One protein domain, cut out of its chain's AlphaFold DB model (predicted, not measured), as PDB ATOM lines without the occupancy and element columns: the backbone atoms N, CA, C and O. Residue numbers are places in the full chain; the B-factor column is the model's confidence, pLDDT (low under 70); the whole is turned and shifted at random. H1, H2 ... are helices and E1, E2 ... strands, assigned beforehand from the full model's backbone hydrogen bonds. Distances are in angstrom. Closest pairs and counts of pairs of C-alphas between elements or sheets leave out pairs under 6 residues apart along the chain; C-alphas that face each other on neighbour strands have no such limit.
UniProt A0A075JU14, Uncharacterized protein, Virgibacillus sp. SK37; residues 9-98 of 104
ATOM      1  N   THR A   9       1.594 -11.120 121.496       83.19
ATOM      2  CA  THR A   9       3.031 -10.963 121.315       83.19
ATOM      3  C   THR A   9       3.346 -11.338 119.885       83.19
ATOM      4  O   THR A   9       2.991 -12.429 119.443       83.19
ATOM      5  N   PHE A  10       4.006 -10.449 119.157       84.12
ATOM      6  CA  PHE A  10       4.561 -10.775 117.855       84.12
ATOM      7  C   PHE A  10       5.928 -10.133 117.686       84.12
ATOM      8  O   PHE A  10       6.240  -9.091 118.258       84.12
ATOM      9  N   LYS A  11       6.758 -10.809 116.901       86.88
ATOM     10  CA  LYS A  11       8.099 -10.362 116.554       86.88
ATOM     11  C   LYS A  11       8.041  -9.731 115.175       86.88
ATOM     12  O   LYS A  11       7.399 -10.285 114.283       86.88
ATOM     13  N   SER A  12       8.712  -8.606 115.012       85.38
ATOM     14  CA  SER A  12       8.857  -7.940 113.726       85.38
ATOM     15  C   SER A  12      10.317  -7.574 113.479       85.38
ATOM     16  O   SER A  12      11.167  -7.658 114.372       85.38
ATOM     17  N   ARG A  13      10.618  -7.238 112.224       84.94
ATOM     18  CA  ARG A  13      11.946  -6.833 111.775       84.94
ATOM     19  C   ARG A  13      11.833  -5.663 110.807       84.94
ATOM     20  O   ARG A  13      11.009  -5.691 109.898       84.94
ATOM     21  N   PHE A  14      12.681  -4.659 110.983       82.62
ATOM     22  CA  PHE A  14      12.765  -3.489 110.115       82.62
ATOM     23  C   PHE A  14      14.228  -3.088 109.930       82.62
ATOM     24  O   PHE A  14      14.914  -2.893 110.923       82.62
ATOM     25  N   GLU A  15      14.703  -2.991 108.684       81.62
ATOM     26  CA  GLU A  15      16.068  -2.532 108.340       81.62
ATOM     27  C   GLU A  15      17.198  -3.152 109.186       81.62
ATOM     28  O   GLU A  15      18.103  -2.466 109.648       81.62
ATOM     29  N   GLY A  16      17.142  -4.467 109.423       82.31
ATOM     30  CA  GLY A  16      18.156  -5.159 110.232       82.31
ATOM     31  C   GLY A  16      18.006  -4.969 111.746       82.31
ATOM     32  O   GLY A  16      18.903  -5.319 112.500       82.31
ATOM     33  N   TYR A  17      16.867  -4.450 112.207       82.56
ATOM     34  CA  TYR A  17      16.491  -4.406 113.617       82.56
ATOM     35  C   TYR A  17      15.341  -5.358 113.879       82.56
ATOM     36  O   TYR A  17      14.318  -5.305 113.201       82.56
ATOM     37  N   GLN A  18      15.489  -6.210 114.880       88.31
ATOM     38  CA  GLN A  18      14.444  -7.089 115.381       88.31
ATOM     39  C   GLN A  18      13.827  -6.466 116.625       88.31
ATOM     40  O   GLN A  18      14.532  -5.879 117.437       88.31
ATOM     41  N   TYR A  19      12.515  -6.580 116.779       85.69
ATOM     42  CA  TYR A  19      11.809  -6.083 117.956       85.69
ATOM     43  C   TYR A  19      10.574  -6.931 118.225       85.69
ATOM     44  O   TYR A  19      10.029  -7.586 117.333       85.69
ATOM     45  N   THR A  20      10.135  -6.940 119.477       86.00
ATOM     46  CA  THR A  20       8.931  -7.659 119.889       86.00
ATOM     47  C   THR A  20       7.891  -6.664 120.349       86.00
ATOM     48  O   THR A  20       8.135  -5.902 121.276       86.00
ATOM     49  N   ILE A  21       6.714  -6.695 119.736       82.81
ATOM     50  CA  ILE A  21       5.562  -5.944 120.215       82.81
ATOM     51  C   ILE A  21       4.698  -6.894 121.025       82.81
ATOM     52  O   ILE A  21       4.279  -7.945 120.532       82.81
ATOM     53  N   LYS A  22       4.413  -6.522 122.268       81.94
ATOM     54  CA  LYS A  22       3.502  -7.258 123.132       81.94
ATOM     55  C   LYS A  22       2.514  -6.336 123.824       81.94
ATOM     56  O   LYS A  22       2.806  -5.171 124.074       81.94
ATOM     57  N   THR A  23       1.337  -6.863 124.123       76.75
ATOM     58  CA  THR A  23       0.355  -6.194 124.967       76.75
ATOM     59  C   THR A  23       0.308  -6.886 126.318       76.75
ATOM     60  O   THR A  23       0.158  -8.104 126.405       76.75
ATOM     61  N   GLU A  24       0.457  -6.112 127.383       75.06
ATOM     62  CA  GLU A  24       0.397  -6.585 128.761       75.06
ATOM     63  C   GLU A  24      -0.811  -5.964 129.460       75.06
ATOM     64  O   GLU A  24      -1.190  -4.821 129.194       75.06
ATOM     65  N   TYR A  25      -1.440  -6.731 130.348       72.00
ATOM     66  CA  TYR A  25      -2.502  -6.231 131.210       72.00
ATOM     67  C   TYR A  25      -1.894  -5.812 132.543       72.00
ATOM     68  O   TYR A  25      -1.137  -6.565 133.155       72.00
ATOM     69  N   ILE A  26      -2.269  -4.632 133.025       62.97
ATOM     70  CA  ILE A  26      -2.049  -4.257 134.417       62.97
ATOM     71  C   ILE A  26      -3.414  -4.079 135.066       62.97
ATOM     72  O   ILE A  26      -4.252  -3.313 134.586       62.97
ATOM     73  N   THR A  27      -3.643  -4.800 136.164       55.94
ATOM     74  CA  THR A  27      -4.790  -4.583 137.052       55.94
ATOM     75  C   THR A  27      -4.330  -3.658 138.179       55.94
ATOM     76  O   THR A  27      -3.618  -4.108 139.079       55.94
ATOM     77  N   PRO A  28      -4.648  -2.351 138.135       49.44
ATOM     78  CA  PRO A  28      -4.221  -1.424 139.166       49.44
ATOM     79  C   PRO A  28      -5.102  -1.612 140.409       49.44
ATOM     80  O   PRO A  28      -6.150  -0.989 140.530       49.44
ATOM     81  N   ASN A  29      -4.631  -2.440 141.343       46.97
ATOM     82  CA  ASN A  29      -5.231  -2.719 142.652       46.97
ATOM     83  C   ASN A  29      -6.595  -3.436 142.654       46.97
ATOM     84  O   ASN A  29      -7.442  -3.281 141.782       46.97
ATOM     85  N   ILE A  30      -6.781  -4.220 143.716       47.91
ATOM     86  CA  ILE A  30      -7.866  -5.188 143.960       47.91
ATOM     87  C   ILE A  30      -9.271  -4.541 144.004       47.91
ATOM     88  O   ILE A  30     -10.265  -5.246 143.871       47.91
ATOM     89  N   ASP A  31      -9.362  -3.207 144.072       50.53
ATOM     90  CA  ASP A  31     -10.622  -2.480 144.295       50.53
ATOM     91  C   ASP A  31     -11.135  -1.647 143.106       50.53
ATOM     92  O   ASP A  31     -12.198  -1.032 143.208       50.53
ATOM     93  N   LYS A  32     -10.434  -1.591 141.962       44.00
ATOM     94  CA  LYS A  32     -10.921  -0.836 140.791       44.00
ATOM     95  C   LYS A  32     -10.875  -1.662 139.510       44.00
ATOM     96  O   LYS A  32      -9.811  -2.000 139.008       44.00
ATOM     97  N   LEU A  33     -12.052  -1.853 138.914       53.16
ATOM     98  CA  LEU A  33     -12.312  -2.364 137.556       53.16
ATOM     99  C   LEU A  33     -11.703  -1.500 136.422       53.16
ATOM    100  O   LEU A  33     -12.113  -1.617 135.271       53.16
ATOM    101  N   ASN A  34     -10.723  -0.635 136.706       54.22
ATOM    102  CA  ASN A  34     -10.037   0.159 135.690       54.22
ATOM    103  C   ASN A  34      -8.923  -0.676 135.060       54.22
ATOM    104  O   ASN A  34      -7.755  -0.575 135.433       54.22
ATOM    105  N   PHE A  35      -9.304  -1.518 134.106       56.62
ATOM    106  CA  PHE A  35      -8.371  -2.284 133.292       56.62
ATOM    107  C   PHE A  35      -7.456  -1.342 132.504       56.62
ATOM    108  O   PHE A  35      -7.933  -0.450 131.803       56.62
ATOM    109  N   LYS A  36      -6.138  -1.547 132.601       69.00
ATOM    110  CA  LYS A  36      -5.156  -0.823 131.793       69.00
ATOM    111  C   LYS A  36      -4.396  -1.796 130.912       69.00
ATOM    112  O   LYS A  36      -3.762  -2.730 131.402       69.00
ATOM    113  N   TRP A  37      -4.443  -1.543 129.613       68.19
ATOM    114  CA  TRP A  37      -3.589  -2.213 128.648       68.19
ATOM    115  C   TRP A  37      -2.296  -1.430 128.486       68.19
ATOM    116  O   TRP A  37      -2.317  -0.201 128.438       68.19
ATOM    117  N   ILE A  38      -1.176  -2.135 128.393       75.31
ATOM    118  CA  ILE A  38       0.134  -1.571 128.087       75.31
ATOM    119  C   ILE A  38       0.634  -2.196 126.799       75.31
ATOM    120  O   ILE A  38       0.637  -3.413 126.648       75.31
ATOM    121  N   LEU A  39       1.057  -1.353 125.868       77.38
ATOM    122  CA  LEU A  39       1.829  -1.738 124.708       77.38
ATOM    123  C   LEU A  39       3.301  -1.678 125.086       77.38
ATOM    124  O   LEU A  39       3.798  -0.670 125.589       77.38
ATOM    125  N   VAL A  40       3.991  -2.773 124.835       79.44
ATOM    126  CA  VAL A  40       5.410  -2.914 125.095       79.44
ATOM    127  C   VAL A  40       6.096  -3.247 123.789       79.44
ATOM    128  O   VAL A  40       5.699  -4.167 123.078       79.44
ATOM    129  N   ILE A  41       7.141  -2.494 123.489       81.75
ATOM    130  CA  ILE A  41       8.036  -2.719 122.367       81.75
ATOM    131  C   ILE A  41       9.380  -3.055 122.985       81.75
ATOM    132  O   ILE A  41      10.093  -2.187 123.488       81.75
ATOM    133  N   ASP A  42       9.662  -4.347 123.020       82.88
ATOM    134  CA  ASP A  42      10.779  -4.935 123.734       82.88
ATOM    135  C   ASP A  42      11.911  -5.299 122.775       82.88
ATOM    136  O   ASP A  42      11.673  -5.686 121.622       82.88
ATOM    137  N   GLY A  43      13.135  -5.204 123.289       75.69
ATOM    138  CA  GLY A  43      14.331  -5.729 122.648       75.69
ATOM    139  C   GLY A  43      14.539  -5.253 121.214       75.69
ATOM    140  O   GLY A  43      14.788  -6.098 120.356       75.69
ATOM    141  N   ILE A  44      14.460  -3.940 120.947       80.50
ATOM    142  CA  ILE A  44      14.889  -3.398 119.651       80.50
ATOM    143  C   ILE A  44      16.385  -3.675 119.537       80.50
ATOM    144  O   ILE A  44      17.190  -3.045 120.220       80.50
ATOM    145  N   THR A  45      16.737  -4.662 118.728       85.94
ATOM    146  CA  THR A  45      18.071  -5.252 118.666       85.94
ATOM    147  C   THR A  45      18.538  -5.225 117.225       85.94
ATOM    148  O   THR A  45      17.778  -5.618 116.343       85.94
ATOM    149  N   ASP A  46      19.747  -4.735 116.973       83.44
ATOM    150  CA  ASP A  46      20.325  -4.778 115.629       83.44
ATOM    151  C   ASP A  46      20.715  -6.215 115.222       83.44
ATOM    152  O   ASP A  46      20.706  -7.147 116.031       83.44
ATOM    153  N   ASP A  47      21.085  -6.409 113.959       81.94
ATOM    154  CA  ASP A  47      21.523  -7.710 113.441       81.94
ATOM    155  C   ASP A  47      22.812  -8.235 114.105       81.94
ATOM    156  O   ASP A  47      23.115  -9.424 114.000       81.94
ATOM    157  N   ASN A  48      23.544  -7.381 114.826       83.00
ATOM    158  CA  ASN A  48      24.725  -7.753 115.605       83.00
ATOM    159  C   ASN A  48      24.381  -8.162 117.048       83.00
ATOM    160  O   ASN A  48      25.280  -8.505 117.817       83.00
ATOM    161  N   GLY A  49      23.102  -8.134 117.436       80.75
ATOM    162  CA  GLY A  49      22.648  -8.493 118.778       80.75
ATOM    163  C   GLY A  49      22.702  -7.350 119.799       80.75
ATOM    164  O   GLY A  49      22.510  -7.597 120.989       80.75
ATOM    165  N   VAL A  50      22.947  -6.106 119.377       83.44
ATOM    166  CA  VAL A  50      23.005  -4.937 120.264       83.44
ATOM    167  C   VAL A  50      21.602  -4.387 120.501       83.44
ATOM    168  O   VAL A  50      20.962  -3.857 119.591       83.44
ATOM    169  N   THR A  51      21.127  -4.461 121.745       84.56
ATOM    170  CA  THR A  51      19.853  -3.852 122.142       84.56
ATOM    171  C   THR A  51      19.998  -2.337 122.254       84.56
ATOM    172  O   THR A  51      20.744  -1.825 123.086       84.56
ATOM    173  N   ILE A  52      19.253  -1.611 121.425       76.88
ATOM    174  CA  ILE A  52      19.255  -0.146 121.383       76.88
ATOM    175  C   ILE A  52      18.134   0.481 122.220       76.88
ATOM    176  O   ILE A  52      18.197   1.675 122.510       76.88
ATOM    177  N   GLY A  53      17.135  -0.301 122.644       79.31
ATOM    178  CA  GLY A  53      16.141   0.167 123.603       79.31
ATOM    179  C   GLY A  53      14.893  -0.698 123.733       79.31
ATOM    180  O   GLY A  53      14.690  -1.688 123.026       79.31
ATOM    181  N   SER A  54      14.039  -0.288 124.665       77.94
ATOM    182  CA  SER A  54      12.698  -0.830 124.879       77.94
ATOM    183  C   SER A  54      11.780   0.304 125.313       77.94
ATOM    184  O   SER A  54      12.217   1.239 125.989       77.94
ATOM    185  N   VAL A  55      10.523   0.256 124.889       76.56
ATOM    186  CA  VAL A  55       9.549   1.317 125.141       76.56
ATOM    187  C   VAL A  55       8.238   0.708 125.608       76.56
ATOM    188  O   VAL A  55       7.775  -0.293 125.073       76.56
ATOM    189  N   TYR A  56       7.643   1.334 126.617       78.00
ATOM    190  CA  TYR A  56       6.423   0.883 127.272       78.00
ATOM    191  C   TYR A  56       5.450   2.060 127.293       78.00
ATOM    192  O   TYR A  56       5.838   3.169 127.667       78.00
ATOM    193  N   SER A  57       4.198   1.844 126.895       74.75
ATOM    194  CA  SER A  57       3.163   2.877 126.961       74.75
ATOM    195  C   SER A  57       1.794   2.283 127.245       74.75
ATOM    196  O   SER A  57       1.454   1.221 126.736       74.75
ATOM    197  N   GLU A  58       0.990   2.972 128.051       73.19
ATOM    198  CA  GLU A  58      -0.421   2.609 128.210       73.19
ATOM    199  C   GLU A  58      -1.143   2.763 126.864       73.19
ATOM    200  O   GLU A  58      -0.901   3.724 126.129       73.19
ATOM    201  N   ILE A  59      -2.047   1.834 126.547       69.81
ATOM    202  CA  ILE A  59      -2.801   1.859 125.295       69.81
ATOM    203  C   ILE A  59      -4.022   2.759 125.444       69.81
ATOM    204  O   ILE A  59      -5.154   2.307 125.589       69.81
ATOM    205  N   THR A  60      -3.755   4.057 125.449       68.19
ATOM    206  CA  THR A  60      -4.738   5.106 125.184       68.19
ATOM    207  C   THR A  60      -4.274   5.877 123.954       68.19
ATOM    208  O   THR A  60      -3.066   6.060 123.785       68.19
ATOM    209  N   ASP A  61      -5.194   6.327 123.094       60.84
ATOM    210  CA  ASP A  61      -4.849   6.916 121.787       60.84
ATOM    211  C   ASP A  61      -3.746   7.999 121.901       60.84
ATOM    212  O   ASP A  61      -2.701   7.898 121.258       60.84
ATOM    213  N   GLY A  62      -3.867   8.940 122.847       63.12
ATOM    214  CA  GLY A  62      -2.847   9.983 123.053       63.12
ATOM    215  C   GLY A  62      -1.483   9.491 123.578       63.12
ATOM    216  O   GLY A  62      -0.444  10.101 123.305       63.12
ATOM    217  N   LYS A  63      -1.441   8.383 124.328       69.44
ATOM    218  CA  LYS A  63      -0.185   7.808 124.850       69.44
ATOM    219  C   LYS A  63       0.501   6.892 123.841       69.44
ATOM    220  O   LYS A  63       1.731   6.793 123.857       69.44
ATOM    221  N   VAL A  64      -0.259   6.266 122.947       68.19
ATOM    222  CA  VAL A  64       0.279   5.502 121.815       68.19
ATOM    223  C   VAL A  64       0.988   6.439 120.841       68.19
ATOM    224  O   VAL A  64       2.131   6.171 120.476       68.19
ATOM    225  N   ASP A  65       0.384   7.578 120.504       71.69
ATOM    226  CA  ASP A  65       1.017   8.564 119.620       71.69
ATOM    227  C   ASP A  65       2.322   9.110 120.213       71.69
ATOM    228  O   ASP A  65       3.351   9.178 119.535       71.69
ATOM    229  N   THR A  66       2.320   9.407 121.517       73.81
ATOM    230  CA  THR A  66       3.524   9.839 122.247       73.81
ATOM    231  C   THR A  66       4.620   8.768 122.217       73.81
ATOM    232  O   THR A  66       5.801   9.072 122.043       73.81
ATOM    233  N   MET A  67       4.246   7.495 122.352       77.88
ATOM    234  CA  MET A  67       5.176   6.370 122.273       77.88
ATOM    235  C   MET A  67       5.805   6.247 120.883       77.88
ATOM    236  O   MET A  67       7.024   6.107 120.768       77.88
ATOM    237  N   ILE A  68       4.984   6.331 119.834       76.44
ATOM    238  CA  ILE A  68       5.434   6.283 118.439       76.44
ATOM    239  C   ILE A  68       6.376   7.452 118.150       76.44
ATOM    240  O   ILE A  68       7.413   7.254 117.521       76.44
ATOM    241  N   TYR A  69       6.067   8.648 118.653       79.69
ATOM    242  CA  TYR A  69       6.932   9.820 118.534       79.69
ATOM    243  C   TYR A  69       8.294   9.617 119.220       79.69
ATOM    244  O   TYR A  69       9.338   9.854 118.613       79.69
ATOM    245  N   ASN A  70       8.309   9.108 120.455       79.06
ATOM    246  CA  ASN A  70       9.554   8.842 121.183       79.06
ATOM    247  C   ASN A  70      10.414   7.770 120.498       79.06
ATOM    248  O   ASN A  70      11.631   7.928 120.392       79.06
ATOM    249  N   LEU A  71       9.786   6.707 119.989       76.19
ATOM    250  CA  LEU A  71      10.465   5.668 119.214       76.19
ATOM    251  C   LEU A  71      11.016   6.206 117.904       76.19
ATOM    252  O   LEU A  71      12.165   5.938 117.571       76.19
ATOM    253  N   ARG A  72      10.231   7.011 117.188       79.81
ATOM    254  CA  ARG A  72      10.686   7.687 115.978       79.81
ATOM    255  C   ARG A  72      11.942   8.507 116.254       79.81
ATOM    256  O   ARG A  72      12.926   8.326 115.555       79.81
ATOM    257  N   ASN A  73      11.946   9.320 117.310       80.50
ATOM    258  CA  ASN A  73      13.114  10.120 117.682       80.50
ATOM    259  C   ASN A  73      14.343   9.255 118.008       80.50
ATOM    260  O   ASN A  73      15.470   9.637 117.691       80.50
ATOM    261  N   LEU A  74      14.154   8.097 118.651       77.88
ATOM    262  CA  LEU A  74      15.246   7.165 118.945       77.88
ATOM    263  C   LEU A  74      15.821   6.547 117.664       77.88
ATOM    264  O   LEU A  74      17.038   6.445 117.527       77.88
ATOM    265  N   MET A  75      14.956   6.186 116.719       77.44
ATOM    266  CA  MET A  75      15.337   5.537 115.463       77.44
ATOM    267  C   MET A  75      15.902   6.533 114.437       77.44
ATOM    268  O   MET A  75      16.889   6.227 113.773       77.44
ATOM    269  N   GLU A  76      15.392   7.766 114.383       79.38
ATOM    270  CA  GLU A  76      15.960   8.857 113.575       79.38
ATOM    271  C   GLU A  76      17.380   9.221 114.032       79.38
ATOM    272  O   GLU A  76      18.264   9.400 113.196       79.38
ATOM    273  N   LYS A  77      17.654   9.228 115.347       78.56
ATOM    274  CA  LYS A  77      19.025   9.380 115.883       78.56
ATOM    275  C   LYS A  77      19.976   8.270 115.430       78.56
ATOM    276  O   LYS A  77      21.189   8.446 115.487       78.56
ATOM    277  N   LYS A  78      19.436   7.122 115.023       74.19
ATOM    278  CA  LYS A  78      20.178   5.982 114.475       74.19
ATOM    279  C   LYS A  78      20.153   5.945 112.942       74.19
ATOM    280  O   LYS A  78      20.671   4.994 112.371       74.19
ATOM    281  N   HIS A  79      19.601   6.974 112.291       78.00
ATOM    282  CA  HIS A  79      19.411   7.069 110.840       78.00
ATOM    283  C   HIS A  79      18.513   5.970 110.238       78.00
ATOM    284  O   HIS A  79      18.642   5.641 109.062       78.00
ATOM    285  N   ILE A  80      17.584   5.429 111.032       75.00
ATOM    286  CA  ILE A  80      16.638   4.382 110.622       75.00
ATOM    287  C   ILE A  80      15.316   5.055 110.242       75.00
ATOM    288  O   ILE A  80      14.466   5.350 111.092       75.00
ATOM    289  N   ASN A  81      15.154   5.348 108.955       77.56
ATOM    290  CA  ASN A  81      13.993   6.070 108.442       77.56
ATOM    291  C   ASN A  81      12.831   5.108 108.166       77.56
ATOM    292  O   ASN A  81      13.032   3.983 107.741       77.56
ATOM    293  N   GLY A  82      11.585   5.537 108.384       75.44
ATOM    294  CA  GLY A  82      10.401   4.723 108.058       75.44
ATOM    295  C   GLY A  82       9.970   3.711 109.128       75.44
ATOM    296  O   GLY A  82       8.842   3.218 109.064       75.44
ATOM    297  N   PHE A  83      10.779   3.491 110.172       78.38
ATOM    298  CA  PHE A  83      10.419   2.626 111.304       78.38
ATOM    299  C   PHE A  83       9.090   3.032 111.954       78.38
ATOM    300  O   PHE A  83       8.242   2.190 112.235       78.38
ATOM    301  N   SER A  84       8.861   4.335 112.139       74.94
ATOM    302  CA  SER A  84       7.623   4.846 112.738       74.94
ATOM    303  C   SER A  84       6.381   4.533 111.903       74.94
ATOM    304  O   SER A  84       5.319   4.285 112.464       74.94
ATOM    305  N   ALA A  85       6.498   4.522 110.571       81.31
ATOM    306  CA  ALA A  85       5.390   4.194 109.677       81.31
ATOM    307  C   ALA A  85       5.067   2.692 109.715       81.31
ATOM    308  O   ALA A  85       3.894   2.319 109.786       81.31
ATOM    309  N   GLN A  86       6.101   1.842 109.732       83.31
ATOM    310  CA  GLN A  86       5.942   0.400 109.919       83.31
ATOM    311  C   GLN A  86       5.295   0.096 111.275       83.31
ATOM    312  O   GLN A  86       4.297  -0.619 111.337       83.31
ATOM    313  N   LEU A  87       5.804   0.705 112.345       78.19
ATOM    314  CA  LEU A  87       5.288   0.519 113.693       78.19
ATOM    315  C   LEU A  87       3.822   0.951 113.809       78.19
ATOM    316  O   LEU A  87       2.997   0.232 114.363       78.19
ATOM    317  N   LEU A  88       3.471   2.103 113.239       78.00
ATOM    318  CA  LEU A  88       2.097   2.599 113.220       78.00
ATOM    319  C   LEU A  88       1.164   1.653 112.450       78.00
ATOM    320  O   LEU A  88       0.036   1.422 112.881       78.00
ATOM    321  N   LYS A  89       1.626   1.051 111.348       82.81
ATOM    322  CA  LYS A  89       0.873   0.015 110.629       82.81
ATOM    323  C   LYS A  89       0.664  -1.231 111.493       82.81
ATOM    324  O   LYS A  89      -0.437  -1.768 111.526       82.81
ATOM    325  N   GLU A  90       1.688  -1.676 112.210       80.75
ATOM    326  CA  GLU A  90       1.618  -2.844 113.093       80.75
ATOM    327  C   GLU A  90       0.702  -2.622 114.302       80.75
ATOM    328  O   GLU A  90      -0.118  -3.484 114.620       80.75
ATOM    329  N   ILE A  91       0.758  -1.440 114.913       74.44
ATOM    330  CA  ILE A  91      -0.142  -1.035 116.000       74.44
ATOM    331  C   ILE A  91      -1.584  -0.887 115.492       74.44
ATOM    332  O   ILE A  91      -2.521  -1.303 116.170       74.44
ATOM    333  N   ARG A  92      -1.796  -0.363 114.278       75.56
ATOM    334  CA  ARG A  92      -3.132  -0.327 113.658       75.56
ATOM    335  C   ARG A  92      -3.676  -1.725 113.399       75.56
ATOM    336  O   ARG A  92      -4.816  -1.992 113.749       75.56
ATOM    337  N   MET A  93      -2.855  -2.640 112.882       76.19
ATOM    338  CA  MET A  93      -3.256  -4.041 112.721       76.19
ATOM    339  C   MET A  93      -3.591  -4.702 114.065       76.19
ATOM    340  O   MET A  93      -4.493  -5.535 114.115       76.19
ATOM    341  N   LEU A  94      -2.899  -4.339 115.151       70.56
ATOM    342  CA  LEU A  94      -3.280  -4.757 116.502       70.56
ATOM    343  C   LEU A  94      -4.660  -4.209 116.900       70.56
ATOM    344  O   LEU A  94      -5.484  -4.989 117.374       70.56
ATOM    345  N   LYS A  95      -4.920  -2.910 116.668       64.69
ATOM    346  CA  LYS A  95      -6.215  -2.255 116.951       64.69
ATOM    347  C   LYS A  95      -7.358  -2.883 116.137       64.69
ATOM    348  O   LYS A  95      -8.425  -3.134 116.683       64.69
ATOM    349  N   GLU A  96      -7.120  -3.197 114.862       64.50
ATOM    350  CA  GLU A  96      -8.110  -3.792 113.952       64.50
ATOM    351  C   GLU A  96      -8.386  -5.274 114.236       64.50
ATOM    352  O   GLU A  96      -9.531  -5.716 114.159       64.50
ATOM    353  N   LYS A  97      -7.357  -6.069 114.564       60.75
ATOM    354  CA  LYS A  97      -7.535  -7.503 114.849       60.75
ATOM    355  C   LYS A  97      -8.130  -7.764 116.229       60.75
ATOM    356  O   LYS A  97      -8.738  -8.815 116.430       60.75
ATOM    357  N   HIS A  98      -7.952  -6.846 117.176       56.84
ATOM    358  CA  HIS A  98      -8.395  -7.019 118.551       56.84
ATOM    359  C   HIS A  98      -8.905  -5.688 119.109       56.84
ATOM    360  O   HIS A  98      -8.121  -4.847 119.535       56.84
TER     361      HIS A  98
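What this domain is: This is residues 9 to 98 of the 104 residues of an uncharacterized protein of Virgibacillus sp. SK37 (UniProt A0A075JU14). A twisted four-stranded antiparallel sheet has one face covered by a helical hairpin, H1 and H2 side by side, making two layers, while its other face is bare. The hairpin link from E2 to E3 reaches one end of the long axis at Asp 31. The printed part has 90 residues, in the order E1 E2 E3 E4 H1 H2; the class is mixed, helices and strands. It is compact, with a radius of gyration of the C-alphas of 13.9 A, yet elongated, spanning 45 by 23 by 23 A.

How they stand to each other: The sheet is a meander, each strand the antiparallel neighbour of the one before: E1, residues 9 to 14, E2, 17 to 26, E3, 36 to 46, and E4, 51 to 58. N 12 and O 19 are 2.9 A apart between E1 and E2, N 22 and O 40 2.8 A between E2 and E3, and N 41 and O 55 2.8 A between E3 and E4, each within hydrogen-bond range. H1, residues 61 to 76, lies over E4 at a height over the sheet of 9.1 A, along the strands at 8 degrees to E4 on the local plane; the closest C-alphas of the two, Ser 57 and Met 67, are 6.2 A apart. H2, residues 83 to 97, is on the same face, over E2 at a height of 9.8 A, slantwise to the strands at 40 degrees to E2 on the local plane. H1, with residues 68 to 75 alone, touches residues 83 to 88 of H2 at a shallow tilt of 29 degrees, opposite ways; their closest C-alphas, Arg 72 and Ser 84, are 5.3 A apart. In H1 and H2 every O i to N i+4 pair is within hydrogen-bond range. E1 and E4, the edge strands, are apart.

Where its parts are: E1 begins at C-alpha 9, (3.031, -10.963, 121.315). E2 is 27.9 A long, E3 30.4 A, E4 22.1 A, H1 22.5 A and H2 20.9 A, ending at C-alpha 97, (-7.535, -7.503, 114.849).

The domain as a whole: The C-alphas of Asp 31 and His 79, the two farthest apart, are 46.0 A apart. The printed part has no cut and no long link. Its mean pLDDT is 74.5, with residues 26 to 37, 59 to 64 and 95 to 98 under 70.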